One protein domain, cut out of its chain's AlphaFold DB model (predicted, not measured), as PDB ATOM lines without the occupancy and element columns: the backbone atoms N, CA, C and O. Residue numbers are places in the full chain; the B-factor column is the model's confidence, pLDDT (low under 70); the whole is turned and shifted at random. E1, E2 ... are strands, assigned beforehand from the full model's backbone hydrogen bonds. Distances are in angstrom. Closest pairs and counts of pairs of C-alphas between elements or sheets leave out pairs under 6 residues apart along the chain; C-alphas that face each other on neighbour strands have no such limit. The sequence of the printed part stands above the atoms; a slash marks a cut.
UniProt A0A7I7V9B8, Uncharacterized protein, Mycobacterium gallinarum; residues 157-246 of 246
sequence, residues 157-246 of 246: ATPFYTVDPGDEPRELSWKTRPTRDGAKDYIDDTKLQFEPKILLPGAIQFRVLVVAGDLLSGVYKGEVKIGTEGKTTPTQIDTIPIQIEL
ATOM      1  N   ALA A 157     205.171 229.645 287.430       80.94
ATOM      2  CA  ALA A 157     204.118 230.075 286.535       80.94
ATOM      3  C   ALA A 157     204.691 231.066 285.521       80.94
ATOM      4  O   ALA A 157     205.256 232.093 285.901       80.94
ATOM      5  N   THR A 158     204.504 230.793 284.232       86.62
ATOM      6  CA  THR A 158     204.746 231.806 283.200       86.62
ATOM      7  C   THR A 158     203.761 232.970 283.357       86.62
ATOM      8  O   THR A 158     202.687 232.812 283.957       86.62
ATOM      9  N   PRO A 159     204.046 234.131 282.739       87.12
ATOM     10  CA  PRO A 159     203.009 235.109 282.444       87.12
ATOM     11  C   PRO A 159     201.827 234.467 281.701       87.12
ATOM     12  O   PRO A 159     201.969 233.426 281.048       87.12
ATOM     13  N   PHE A 160     200.660 235.104 281.790       88.06
ATOM     14  CA  PHE A 160     199.505 234.699 280.997       88.06
ATOM     15  C   PHE A 160     199.740 234.992 279.515       88.06
ATOM     16  O   PHE A 160     200.147 236.093 279.141       88.06
ATOM     17  N   TYR A 161     199.423 234.012 278.679       89.50
ATOM     18  CA  TYR A 161     199.315 234.152 277.238       89.50
ATOM     19  C   TYR A 161     197.867 234.457 276.876       89.50
ATOM     20  O   TYR A 161     196.944 233.790 277.351       89.50
ATOM     21  N   THR A 162     197.682 235.467 276.029       88.19
ATOM     22  CA  THR A 162     196.366 235.865 275.527       88.19
ATOM     23  C   THR A 162     196.086 235.185 274.197       88.19
ATOM     24  O   THR A 162     196.973 235.065 273.352       88.19
ATOM     25  N   VAL A 163     194.843 234.761 274.012       88.00
ATOM     26  CA  VAL A 163     194.351 234.116 272.795       88.00
ATOM     27  C   VAL A 163     193.043 234.762 272.377       88.00
ATOM     28  O   VAL A 163     192.335 235.327 273.213       88.00
ATOM     29  N   ASP A 164     192.687 234.637 271.105       85.56
ATOM     30  CA  ASP A 164     191.384 235.101 270.640       85.56
ATOM     31  C   ASP A 164     190.255 234.327 271.342       85.56
ATOM     32  O   ASP A 164     190.442 233.162 271.714       85.56
ATOM     33  N   PRO A 165     189.087 234.938 271.592       83.56
ATOM     34  CA  PRO A 165     187.947 234.224 272.154       83.56
ATOM     35  C   PRO A 165     187.432 233.168 271.166       83.56
ATOM     36  O   PRO A 165     187.401 233.394 269.960       83.56
ATOM     37  N   GLY A 166     187.016 232.013 271.688       81.56
ATOM     38  CA  GLY A 166     186.362 230.957 270.912       81.56
ATOM     39  C   GLY A 166     184.964 230.655 271.447       81.56
ATOM     40  O   GLY A 166     184.712 230.826 272.640       81.56
ATOM     41  N   ASP A 167     184.081 230.179 270.573       80.94
ATOM     42  CA  ASP A 167     182.684 229.860 270.909       80.94
ATOM     43  C   ASP A 167     182.501 228.443 271.486       80.94
ATOM     44  O   ASP A 167     181.479 228.131 272.095       80.94
ATOM     45  N   GLU A 168     183.504 227.579 271.321       80.75
ATOM     46  CA  GLU A 168     183.532 226.197 271.813       80.75
ATOM     47  C   GLU A 168     184.689 226.009 272.818       80.75
ATOM     48  O   GLU A 168     185.644 226.790 272.799       80.75
ATOM     49  N   PRO A 169     184.649 224.983 273.693       80.94
ATOM     50  CA  PRO A 169     185.799 224.610 274.514       80.94
ATOM     51  C   PRO A 169     187.023 224.250 273.660       80.94
ATOM     52  O   PRO A 169     186.912 223.526 272.667       80.94
ATOM     53  N   ARG A 170     188.203 224.729 274.063       85.12
ATOM     54  CA  ARG A 170     189.466 224.531 273.339       85.12
ATOM     55  C   ARG A 170     190.517 223.900 274.242       85.12
ATOM     56  O   ARG A 170     190.868 224.461 275.277       85.12
ATOM     57  N   GLU A 171     191.032 222.746 273.850       86.00
ATOM     58  CA  GLU A 171     192.125 222.062 274.530       86.00
ATOM     59  C   GLU A 171     193.478 222.654 274.118       86.00
ATOM     60  O   GLU A 171     193.741 222.934 272.941       86.00
ATOM     61  N   LEU A 172     194.344 222.833 275.115       87.12
ATOM     62  CA  LEU A 172     195.724 223.255 274.932       87.12
ATOM     63  C   LEU A 172     196.631 222.035 274.809       87.12
ATOM     64  O   LEU A 172     196.611 221.125 275.638       87.12
ATOM     65  N   SER A 173     197.460 222.031 273.772       90.06
ATOM     66  CA  SER A 173     198.426 220.968 273.505       90.06
ATOM     67  C   SER A 173     199.723 221.555 272.960       90.06
ATOM     68  O   SER A 173     199.749 222.669 272.448       90.06
ATOM     69  N   TRP A 174     200.825 220.821 273.052       90.38
ATOM     70  CA  TRP A 174     202.090 221.260 272.467       90.38
ATOM     71  C   TRP A 174     202.092 221.019 270.957       90.38
ATOM     72  O   TRP A 174     201.903 219.891 270.506       90.38
ATOM     73  N   LYS A 175     202.348 222.067 270.167       89.31
ATOM     74  CA  LYS A 175     202.746 221.921 268.759       89.31
ATOM     75  C   LYS A 175     204.234 221.605 268.670       89.31
ATOM     76  O   LYS A 175     204.627 220.650 268.008       89.31
ATOM     77  N   THR A 176     205.028 222.404 269.378       89.38
ATOM     78  CA  THR A 176     206.478 222.262 269.496       89.38
ATOM     79  C   THR A 176     206.834 222.356 270.970       89.38
ATOM     80  O   THR A 176     206.482 223.336 271.629       89.38
ATOM     81  N   ARG A 177     207.507 221.333 271.503       88.44
ATOM     82  CA  ARG A 177     207.879 221.302 272.922       88.44
ATOM     83  C   ARG A 177     208.895 222.401 273.259       88.44
ATOM     84  O   ARG A 177     209.769 222.676 272.430       88.44
ATOM     85  N   PRO A 178     208.830 222.988 274.468       91.75
ATOM     86  CA  PRO A 178     209.814 223.963 274.915       91.75
ATOM     87  C   PRO A 178     211.223 223.373 274.910       91.75
ATOM     88  O   PRO A 178     211.503 222.403 275.616       91.75
ATOM     89  N   THR A 179     212.105 223.966 274.112       90.75
ATOM     90  CA  THR A 179     213.518 223.582 274.004       90.75
ATOM     91  C   THR A 179     214.385 224.779 274.367       90.75
ATOM     92  O   THR A 179     214.046 225.915 274.019       90.75
ATOM     93  N   ARG A 180     215.481 224.545 275.089       85.62
ATOM     94  CA  ARG A 180     216.399 225.604 275.512       85.62
ATOM     95  C   ARG A 180     217.084 226.238 274.305       85.62
ATOM     96  O   ARG A 180     217.612 225.530 273.450       85.62
ATOM     97  N   ASP A 181     217.093 227.565 274.250       80.00
ATOM     98  CA  ASP A 181     217.672 228.314 273.135       80.00
ATOM     99  C   ASP A 181     219.154 227.950 272.930       80.00
ATOM    100  O   ASP A 181     219.938 227.904 273.879       80.00
ATOM    101  N   GLY A 182     219.531 227.635 271.690       74.31
ATOM    102  CA  GLY A 182     220.882 227.177 271.344       74.31
ATOM    103  C   GLY A 182     221.254 225.751 271.790       74.31
ATOM    104  O   GLY A 182     222.374 225.319 271.510       74.31
ATOM    105  N   ALA A 183     220.354 224.998 272.430       75.12
ATOM    106  CA  ALA A 183     220.582 223.616 272.866       75.12
ATOM    107  C   ALA A 183     219.467 222.663 272.387       75.12
ATOM    108  O   ALA A 183     218.459 223.080 271.823       75.12
ATOM    109  N   LYS A 184     219.662 221.349 272.576       74.50
ATOM    110  CA  LYS A 184     218.649 220.311 272.278       74.50
ATOM    111  C   LYS A 184     217.901 219.826 273.523       74.50
ATOM    112  O   LYS A 184     217.111 218.889 273.432       74.50
ATOM    113  N   ASP A 185     218.161 220.443 274.671       75.31
ATOM    114  CA  ASP A 185     217.531 220.079 275.935       75.31
ATOM    115  C   ASP A 185     216.081 220.568 275.929       75.31
ATOM    116  O   ASP A 185     215.825 221.769 275.805       75.31
ATOM    117  N   TYR A 186     215.133 219.641 276.037       83.75
ATOM    118  CA  TYR A 186     213.707 219.941 276.117       83.75
ATOM    119  C   TYR A 186     213.190 219.712 277.537       83.75
ATOM    120  O   TYR A 186     213.777 218.957 278.311       83.75
ATOM    121  N   ILE A 187     212.081 220.367 277.873       83.94
ATOM    122  CA  ILE A 187     211.375 220.114 279.132       83.94
ATOM    123  C   ILE A 187     210.445 218.912 278.936       83.94
ATOM    124  O   ILE A 187     209.648 218.894 277.997       83.94
ATOM    125  N   ASP A 188     210.560 217.911 279.807       82.25
ATOM    126  CA  ASP A 188     209.693 216.732 279.792       82.25
ATOM    127  C   ASP A 188     208.222 217.102 280.068       82.25
ATOM    128  O   ASP A 188     207.938 217.967 280.899       82.25
ATOM    129  N   ASP A 189     207.279 216.429 279.399       78.69
ATOM    130  CA  ASP A 189     205.840 216.706 279.526       78.69
ATOM    131  C   ASP A 189     205.341 216.538 280.971       78.69
ATOM    132  O   ASP A 189     204.419 217.234 281.387       78.69
ATOM    133  N   THR A 190     205.959 215.658 281.766       77.75
ATOM    134  CA  THR A 190     205.608 215.462 283.184       77.75
ATOM    135  C   THR A 190     205.909 216.682 284.059       77.75
ATOM    136  O   THR A 190     205.379 216.783 285.166       77.75
ATOM    137  N   LYS A 191     206.720 217.623 283.563       82.00
ATOM    138  CA  LYS A 191     207.102 218.869 284.245       82.00
ATOM    139  C   LYS A 191     206.348 220.089 283.726       82.00
ATOM    140  O   LYS A 191     206.593 221.190 284.214       82.00
ATOM    141  N   LEU A 192     205.458 219.907 282.747       88.31
ATOM    142  CA  LEU A 192     204.696 220.967 282.100       88.31
ATOM    143  C   LEU A 192     203.201 220.768 282.336       88.31
ATOM    144  O   LEU A 192     202.636 219.726 282.013       88.31
ATOM    145  N   GLN A 193     202.534 221.808 282.822       87.00
ATOM    146  CA  GLN A 193     201.085 221.801 282.982       87.00
ATOM    147  C   GLN A 193     200.473 223.096 282.457       87.00
ATOM    148  O   GLN A 193     200.987 224.182 282.692       87.00
ATOM    149  N   PHE A 194     199.345 222.983 281.758       86.75
ATOM    150  CA  PHE A 194     198.547 224.137 281.359       86.75
ATOM    151  C   PHE A 194     197.551 224.523 282.450       86.75
ATOM    152  O   PHE A 194     196.875 223.661 283.021       86.75
ATOM    153  N   GLU A 195     197.407 225.823 282.680       82.38
ATOM    154  CA  GLU A 195     196.409 226.381 283.584       82.38
ATOM    155  C   GLU A 195     195.614 227.498 282.880       82.38
ATOM    156  O   GLU A 195     196.163 228.577 282.636       82.38
ATOM    157  N   PRO A 196     194.331 227.266 282.547       81.00
ATOM    158  CA  PRO A 196     193.635 225.972 282.561       81.00
ATOM    159  C   PRO A 196     194.082 225.073 281.392       81.00
ATOM    160  O   PRO A 196     194.519 225.571 280.362       81.00
ATOM    161  N   LYS A 197     193.918 223.745 281.500       82.25
ATOM    162  CA  LYS A 197     194.180 222.811 280.378       82.25
ATOM    163  C   LYS A 197     193.186 222.972 279.219       82.25
ATOM    164  O   LYS A 197     193.538 222.761 278.060       82.25
ATOM    165  N   ILE A 198     191.948 223.329 279.547       79.12
ATOM    166  CA  ILE A 198     190.865 223.562 278.594       79.12
ATOM    167  C   ILE A 198     190.397 225.002 278.778       79.12
ATOM    168  O   ILE A 198     189.996 225.398 279.873       79.12
ATOM    169  N   LEU A 199     190.435 225.775 277.701       77.94
ATOM    170  CA  LEU A 199     189.830 227.094 277.628       77.94
ATOM    171  C   LEU A 199     188.334 226.936 277.371       77.94
ATOM    172  O   LEU A 199     187.927 226.415 276.333       77.94
ATOM    173  N   LEU A 200     187.512 227.389 278.313       82.06
ATOM    174  CA  LEU A 200     186.061 227.446 278.140       82.06
ATOM    175  C   LEU A 200     185.670 228.495 277.075       82.06
ATOM    176  O   LEU A 200     186.479 229.376 276.766       82.06
ATOM    177  N   PRO A 201     184.439 228.444 276.529       78.94
ATOM    178  CA  PRO A 201     183.947 229.469 275.612       78.94
ATOM    179  C   PRO A 201     184.127 230.885 276.174       78.94
ATOM    180  O   PRO A 201     183.834 231.143 277.343       78.94
ATOM    181  N   GLY A 202     184.652 231.795 275.355       76.00
ATOM    182  CA  GLY A 202     184.971 233.173 275.745       76.00
ATOM    183  C   GLY A 202     186.209 233.352 276.636       76.00
ATOM    184  O   GLY A 202     186.604 234.491 276.879       76.00
ATOM    185  N   ALA A 203     186.860 232.281 277.107       80.62
ATOM    186  CA  ALA A 203     188.109 232.393 277.859       80.62
ATOM    187  C   ALA A 203     189.270 232.767 276.926       80.62
ATOM    188  O   ALA A 203     189.470 232.125 275.895       80.62
ATOM    189  N   ILE A 204     190.047 233.779 277.319       87.38
ATOM    190  CA  ILE A 204     191.108 234.372 276.487       87.38
ATOM    191  C   ILE A 204     192.511 234.252 277.090       87.38
ATOM    192  O   ILE A 204     193.449 234.798 276.524       87.38
ATOM    193  N   GLN A 205     192.678 233.580 278.234       83.50
ATOM    194  CA  GLN A 205     193.973 233.485 278.919       83.50
ATOM    195  C   GLN A 205     194.288 232.068 279.375       83.50
ATOM    196  O   GLN A 205     193.428 231.371 279.912       83.50
ATOM    197  N   PHE A 206     195.554 231.693 279.227       88.88
ATOM    198  CA  PHE A 206     196.146 230.522 279.863       88.88
ATOM    199  C   PHE A 206     197.591 230.816 280.258       88.88
ATOM    200  O   PHE A 206     198.193 231.780 279.787       88.88
ATOM    201  N   ARG A 207     198.173 229.977 281.104       87.75
ATOM    202  CA  ARG A 207     199.609 229.987 281.404       87.75
ATOM    203  C   ARG A 207     200.155 228.571 281.469       87.75
ATOM    204  O   ARG A 207     199.396 227.598 281.455       87.75
ATOM    205  N   VAL A 208     201.475 228.471 281.540       90.62
ATOM    206  CA  VAL A 208     202.190 227.211 281.705       90.62
ATOM    207  C   VAL A 208     202.830 227.202 283.085       90.62
ATOM    208  O   VAL A 208     203.456 228.173 283.505       90.62
ATOM    209  N   LEU A 209     202.639 226.106 283.798       86.06
ATOM    210  CA  LEU A 209     203.276 225.805 285.067       86.06
ATOM    211  C   LEU A 209     204.435 224.848 284.801       86.06
ATOM    212  O   LEU A 209     204.258 223.847 284.099       86.06
ATOM    213  N   VAL A 210     205.610 225.164 285.348       86.94
ATOM    214  CA  VAL A 210     206.854 224.438 285.064       86.94
ATOM    215  C   VAL A 210     207.518 223.971 286.350       86.94
ATOM    216  O   VAL A 210     207.905 224.780 287.189       86.94
ATOM    217  N   VAL A 211     207.704 222.662 286.495       83.56
ATOM    218  CA  VAL A 211     208.457 222.077 287.613       83.56
ATOM    219  C   VAL A 211     209.952 222.133 287.282       83.56
ATOM    220  O   VAL A 211     210.454 221.315 286.517       83.56
ATOM    221  N   ALA A 212     210.658 223.119 287.838       72.94
ATOM    222  CA  ALA A 212     212.013 223.484 287.408       72.94
ATOM    223  C   ALA A 212     213.175 222.784 288.141       72.94
ATOM    224  O   ALA A 212     214.326 223.075 287.843       72.94
ATOM    225  N   GLY A 213     212.897 221.887 289.097       63.56
ATOM    226  CA  GLY A 213     213.869 221.431 290.108       63.56
ATOM    227  C   GLY A 213     215.198 220.851 289.590       63.56
ATOM    228  O   GLY A 213     216.198 220.915 290.296       63.56
ATOM    229  N   ASP A 214     215.226 220.318 288.373       67.00
ATOM    230  CA  ASP A 214     216.399 219.729 287.714       67.00
ATOM    231  C   ASP A 214     216.620 220.278 286.288       67.00
ATOM    232  O   ASP A 214     217.409 219.731 285.514       67.00
ATOM    233  N   LEU A 215     215.913 221.350 285.917       73.06
ATOM    234  CA  LEU A 215     216.076 222.007 284.626       73.06
ATOM    235  C   LEU A 215     217.252 222.984 284.687       73.06
ATOM    236  O   LEU A 215     217.476 223.668 285.683       73.06
ATOM    237  N   LEU A 216     218.018 223.059 283.601       72.31
ATOM    238  CA  LEU A 216     219.107 224.023 283.497       72.31
ATOM    239  C   LEU A 216     218.534 225.426 283.281       72.31
ATOM    240  O   LEU A 216     217.635 225.595 282.461       72.31
ATOM    241  N   SER A 217     219.105 226.436 283.938       72.88
ATOM    242  CA  SER A 217     218.719 227.829 283.700       72.88
ATOM    243  C   SER A 217     218.870 228.219 282.227       72.88
ATOM    244  O   SER A 217     219.768 227.742 281.512       72.88
ATOM    245  N   GLY A 218     217.985 229.100 281.770       79.75
ATOM    246  CA  GLY A 218     217.943 229.581 280.398       79.75
ATOM    247  C   GLY A 218     216.533 229.837 279.882       79.75
ATOM    248  O   GLY A 218     215.531 229.673 280.574       79.75
ATOM    249  N   VAL A 219     216.473 230.246 278.617       86.12
ATOM    250  CA  VAL A 219     215.218 230.554 277.930       86.12
ATOM    251  C   VAL A 219     214.785 229.347 277.108       86.12
ATOM    252  O   VAL A 219     215.492 228.933 276.188       86.12
ATOM    253  N   TYR A 220     213.614 228.800 277.411       92.50
ATOM    254  CA  TYR A 220     213.004 227.699 276.672       92.50
ATOM    255  C   TYR A 220     211.895 228.229 275.769       92.50
ATOM    256  O   TYR A 220     210.990 228.927 276.227       92.50
ATOM    257  N   LYS A 221     211.954 227.886 274.480       93.00
ATOM    258  CA  LYS A 221     211.007 228.351 273.456       93.00
ATOM    259  C   LYS A 221     210.215 227.179 272.900       93.00
ATOM    260  O   LYS A 221     210.787 226.134 272.592       93.00
ATOM    261  N   GLY A 222     208.907 227.356 272.773       92.44
ATOM    262  CA  GLY A 222     207.991 226.341 272.257       92.44
ATOM    263  C   GLY A 222     206.765 226.960 271.603       92.44
ATOM    264  O   GLY A 222     206.630 228.180 271.521       92.44
ATOM    265  N   GLU A 223     205.857 226.109 271.143       92.62
ATOM    266  CA  GLU A 223     204.603 226.525 270.522       92.62
ATOM    267  C   GLU A 223     203.441 225.716 271.096       92.62
ATOM    268  O   GLU A 223     203.464 224.480 271.087       92.62
ATOM    269  N   VAL A 224     202.404 226.414 271.547       92.06
ATOM    270  CA  VAL A 224     201.142 225.820 271.997       92.06
ATOM    271  C   VAL A 224     200.161 225.820 270.837       92.06
ATOM    272  O   VAL A 224     199.967 226.837 270.178       92.06
ATOM    273  N   LYS A 225     199.536 224.673 270.599       91.31
ATOM    274  CA  LYS A 225     198.396 224.494 269.711       91.31
ATOM    275  C   LYS A 225     197.112 224.561 270.525       91.31
ATOM    276  O   LYS A 225     196.956 223.831 271.504       91.31
ATOM    277  N   ILE A 226     196.173 225.360 270.042       88.00
ATOM    278  CA  ILE A 226     194.814 225.445 270.568       88.00
ATOM    279  C   ILE A 226     193.900 224.707 269.592       88.00
ATOM    280  O   ILE A 226     193.899 225.003 268.395       88.00
ATOM    281  N   GLY A 227     193.164 223.705 270.071       78.75
ATOM    282  CA  GLY A 227     192.278 222.904 269.227       78.75
ATOM    283  C   GLY A 227     190.979 222.523 269.926       78.75
ATOM    284  O   GLY A 227     190.934 222.408 271.142       78.75
ATOM    285  N   THR A 228     189.914 222.317 269.159       67.38
ATOM    286  CA  THR A 228     188.634 221.824 269.684       67.38
ATOM    287  C   THR A 228     188.667 220.298 269.817       67.38
ATOM    288  O   THR A 228     189.042 219.603 268.868       67.38
ATOM    289  N   GLU A 229     188.255 219.769 270.971       53.91
ATOM    290  CA  GLU A 229     188.152 218.325 271.219       53.91
ATOM    291  C   GLU A 229     187.233 217.642 270.179       53.91
ATOM    292  O   GLU A 229     186.167 218.149 269.830       53.91
ATOM    293  N   GLY A 230     187.657 216.492 269.645       49.75
ATOM    294  CA  GLY A 230     186.823 215.634 268.787       49.75
ATOM    295  C   GLY A 230     186.675 216.036 267.311       49.75
ATOM    296  O   GLY A 230     186.056 215.287 266.554       49.75
ATOM    297  N   LYS A 231     187.255 217.153 266.849       50.06
ATOM    298  CA  LYS A 231     187.249 217.530 265.419       50.06
ATOM    299  C   LYS A 231     188.587 217.182 264.752       50.06
ATOM    300  O   LYS A 231     189.626 217.752 265.064       50.06
ATOM    301  N   THR A 232     188.559 216.282 263.764       40.94
ATOM    302  CA  THR A 232     189.721 215.917 262.919       40.94
ATOM    303  C   THR A 232     190.187 217.050 262.001       40.94
ATOM    304  O   THR A 232     191.230 216.945 261.356       40.94
ATOM    305  N   THR A 233     189.423 218.139 261.932       43.06
ATOM    306  CA  THR A 233     189.754 219.333 261.158       43.06
ATOM    307  C   THR A 233     189.505 220.554 262.043       43.06
ATOM    308  O   THR A 233     188.355 220.956 262.212       43.06
ATOM    309  N   PRO A 234     190.545 221.110 262.679       45.44
ATOM    310  CA  PRO A 234     190.413 222.345 263.443       45.44
ATOM    311  C   PRO A 234     189.939 223.467 262.514       45.44
ATOM    312  O   PRO A 234     190.587 223.763 261.513       45.44
ATOM    313  N   THR A 235     188.791 224.069 262.831       49.41
ATOM    314  CA  THR A 235     188.217 225.198 262.074       49.41
ATOM    315  C   THR A 235     189.132 226.427 262.131       49.41
ATOM    316  O   THR A 235     189.130 227.238 261.212       49.41
ATOM    317  N   GLN A 236     189.979 226.503 263.160       53.62
ATOM    318  CA  GLN A 236     191.069 227.457 263.294       53.62
ATOM    319  C   GLN A 236     192.140 226.814 264.192       53.62
ATOM    320  O   GLN A 236     191.845 226.431 265.322       53.62
ATOM    321  N   ILE A 237     193.354 226.587 263.676       58.09
ATOM    322  CA  ILE A 237     194.497 226.217 264.525       58.09
ATOM    323  C   ILE A 237     195.168 227.514 264.934       58.09
ATOM    324  O   ILE A 237     195.948 228.064 264.156       58.09
ATOM    325  N   ASP A 238     194.925 227.956 266.160       75.50
ATOM    326  CA  ASP A 238     195.728 229.025 266.733       75.50
ATOM    327  C   ASP A 238     196.999 228.410 267.323       75.50
ATOM    328  O   ASP A 238     196.963 227.444 268.096       75.50
ATOM    329  N   THR A 239     198.144 228.930 266.885       86.31
ATOM    330  CA  THR A 239     199.450 228.594 267.451       86.31
ATOM    331  C   THR A 239     199.972 229.801 268.206       86.31
ATOM    332  O   THR A 239     200.090 230.878 267.627       86.31
ATOM    333  N   ILE A 240     200.330 229.605 269.470       89.31
ATOM    334  CA  ILE A 240     200.880 230.655 270.323       89.31
ATOM    335  C   ILE A 240     202.341 230.321 270.630       89.31
ATOM    336  O   ILE A 240     202.600 229.266 271.223       89.31
ATOM    337  N   PRO A 241     203.307 231.169 270.233       91.69
ATOM    338  CA  PRO A 241     204.682 231.009 270.675       91.69
ATOM    339  C   PRO A 241     204.757 231.284 272.176       91.69
ATOM    340  O   PRO A 241     204.166 232.245 272.673       91.69
ATOM    341  N   ILE A 242     205.501 230.451 272.891       91.19
ATOM    342  CA  ILE A 242     205.705 230.614 274.326       91.19
ATOM    343  C   ILE A 242     207.187 230.676 274.676       91.19
ATOM    344  O   ILE A 242     208.046 230.135 273.972       91.19
ATOM    345  N   GLN A 243     207.456 231.322 275.803       91.31
ATOM    346  CA  GLN A 243     208.784 231.498 276.363       91.31
ATOM    347  C   GLN A 243     208.733 231.253 277.867       91.31
ATOM    348  O   GLN A 243     207.959 231.897 278.574       91.31
ATOM    349  N   ILE A 244     209.564 230.328 278.334       87.56
ATOM    350  CA  ILE A 244     209.733 229.992 279.746       87.56
ATOM    351  C   ILE A 244     211.146 230.415 280.142       87.56
ATOM    352  O   ILE A 244     212.114 230.020 279.492       87.56
ATOM    353  N   GLU A 245     211.252 231.215 281.197       82.75
ATOM    354  CA  GLU A 245     212.524 231.676 281.755       82.75
ATOM    355  C   GLU A 245     212.761 230.965 283.089       82.75
ATOM    356  O   GLU A 245     211.907 231.037 283.977       82.75
ATOM    357  N   LEU A 246     213.887 230.251 283.187       73.06
ATOM    358  CA  LEU A 246     214.334 229.492 284.362       73.06
ATOM    359  C   LEU A 246     215.716 229.953 284.831       73.06
ATOM    360  O   LEU A 246     216.559 230.264 283.953       73.06
TER     361      LEU A 246
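Overview. This is residues 157 to 246 of the 246 residues of an uncharacterized protein of Mycobacterium gallinarum (UniProt A0A7I7V9B8). A small sandwich: a strongly twisted sheet of three long strands, E1, E4 and E5, is covered on one face by a short two-stranded hairpin, E2 and E3, whose strands cross those of the larger sheet at 42 degrees. The first stretch, residues 157 to 169, has no named element, and its residues 161 to 162 pair with E3. The printed part has 90 residues and no named helix; the five strands run E1 to E5 along the chain, with orders E1 - E4 - E5 and E2 - E3, both antiparallel. The class is all strand, though under half of the residues, 39 of 90, are in named strands. The whole is compact, with a radius of gyration of the C-alphas of 13.4 A, and elongated, spanning 39 by 23 by 20 A.

Along the chain. Find C-alpha 170 at (189.466, 224.531, 273.339); from there E1, residues 170 to 180, runs 27.0 A and bends by 50 degrees at residue 175. E4, residues 219 to 228, covers 29.2 A, and E5, residues 238 to 245, covers 22.7 A to C-alpha 245 at (212.524, 231.676, 281.755). E2 is residues 192 to 195 and E3 residues 205 to 210.

Arrangement. Look first at inner strand E4, the antiparallel neighbour of both E1 and E5: N 173 of E1 and O 225 of E4 are within hydrogen-bond range at 2.9 A, and so are N 222 of E4 and O 242 of E5 at 3.1 A. In the hairpin E2 and E3, N 193 and O 209 are 3.0 A apart. Between the sheets, the closest C-alphas of E1 and E2, Leu 172 and Phe 194, are 7.1 A apart. E3 and E5 are near each other, with 7 pairs of C-alphas within 10 A; E2 and E4 are apart.

Size, cuts and confidence. The farthest C-alphas, Asp 167 and Asp 214, are 39.0 A apart. The printed part has no cut; E1 to E2 is a long link of 11 residues. Look for pLDDT under 70 at residues 213 to 214 and 228 to 237.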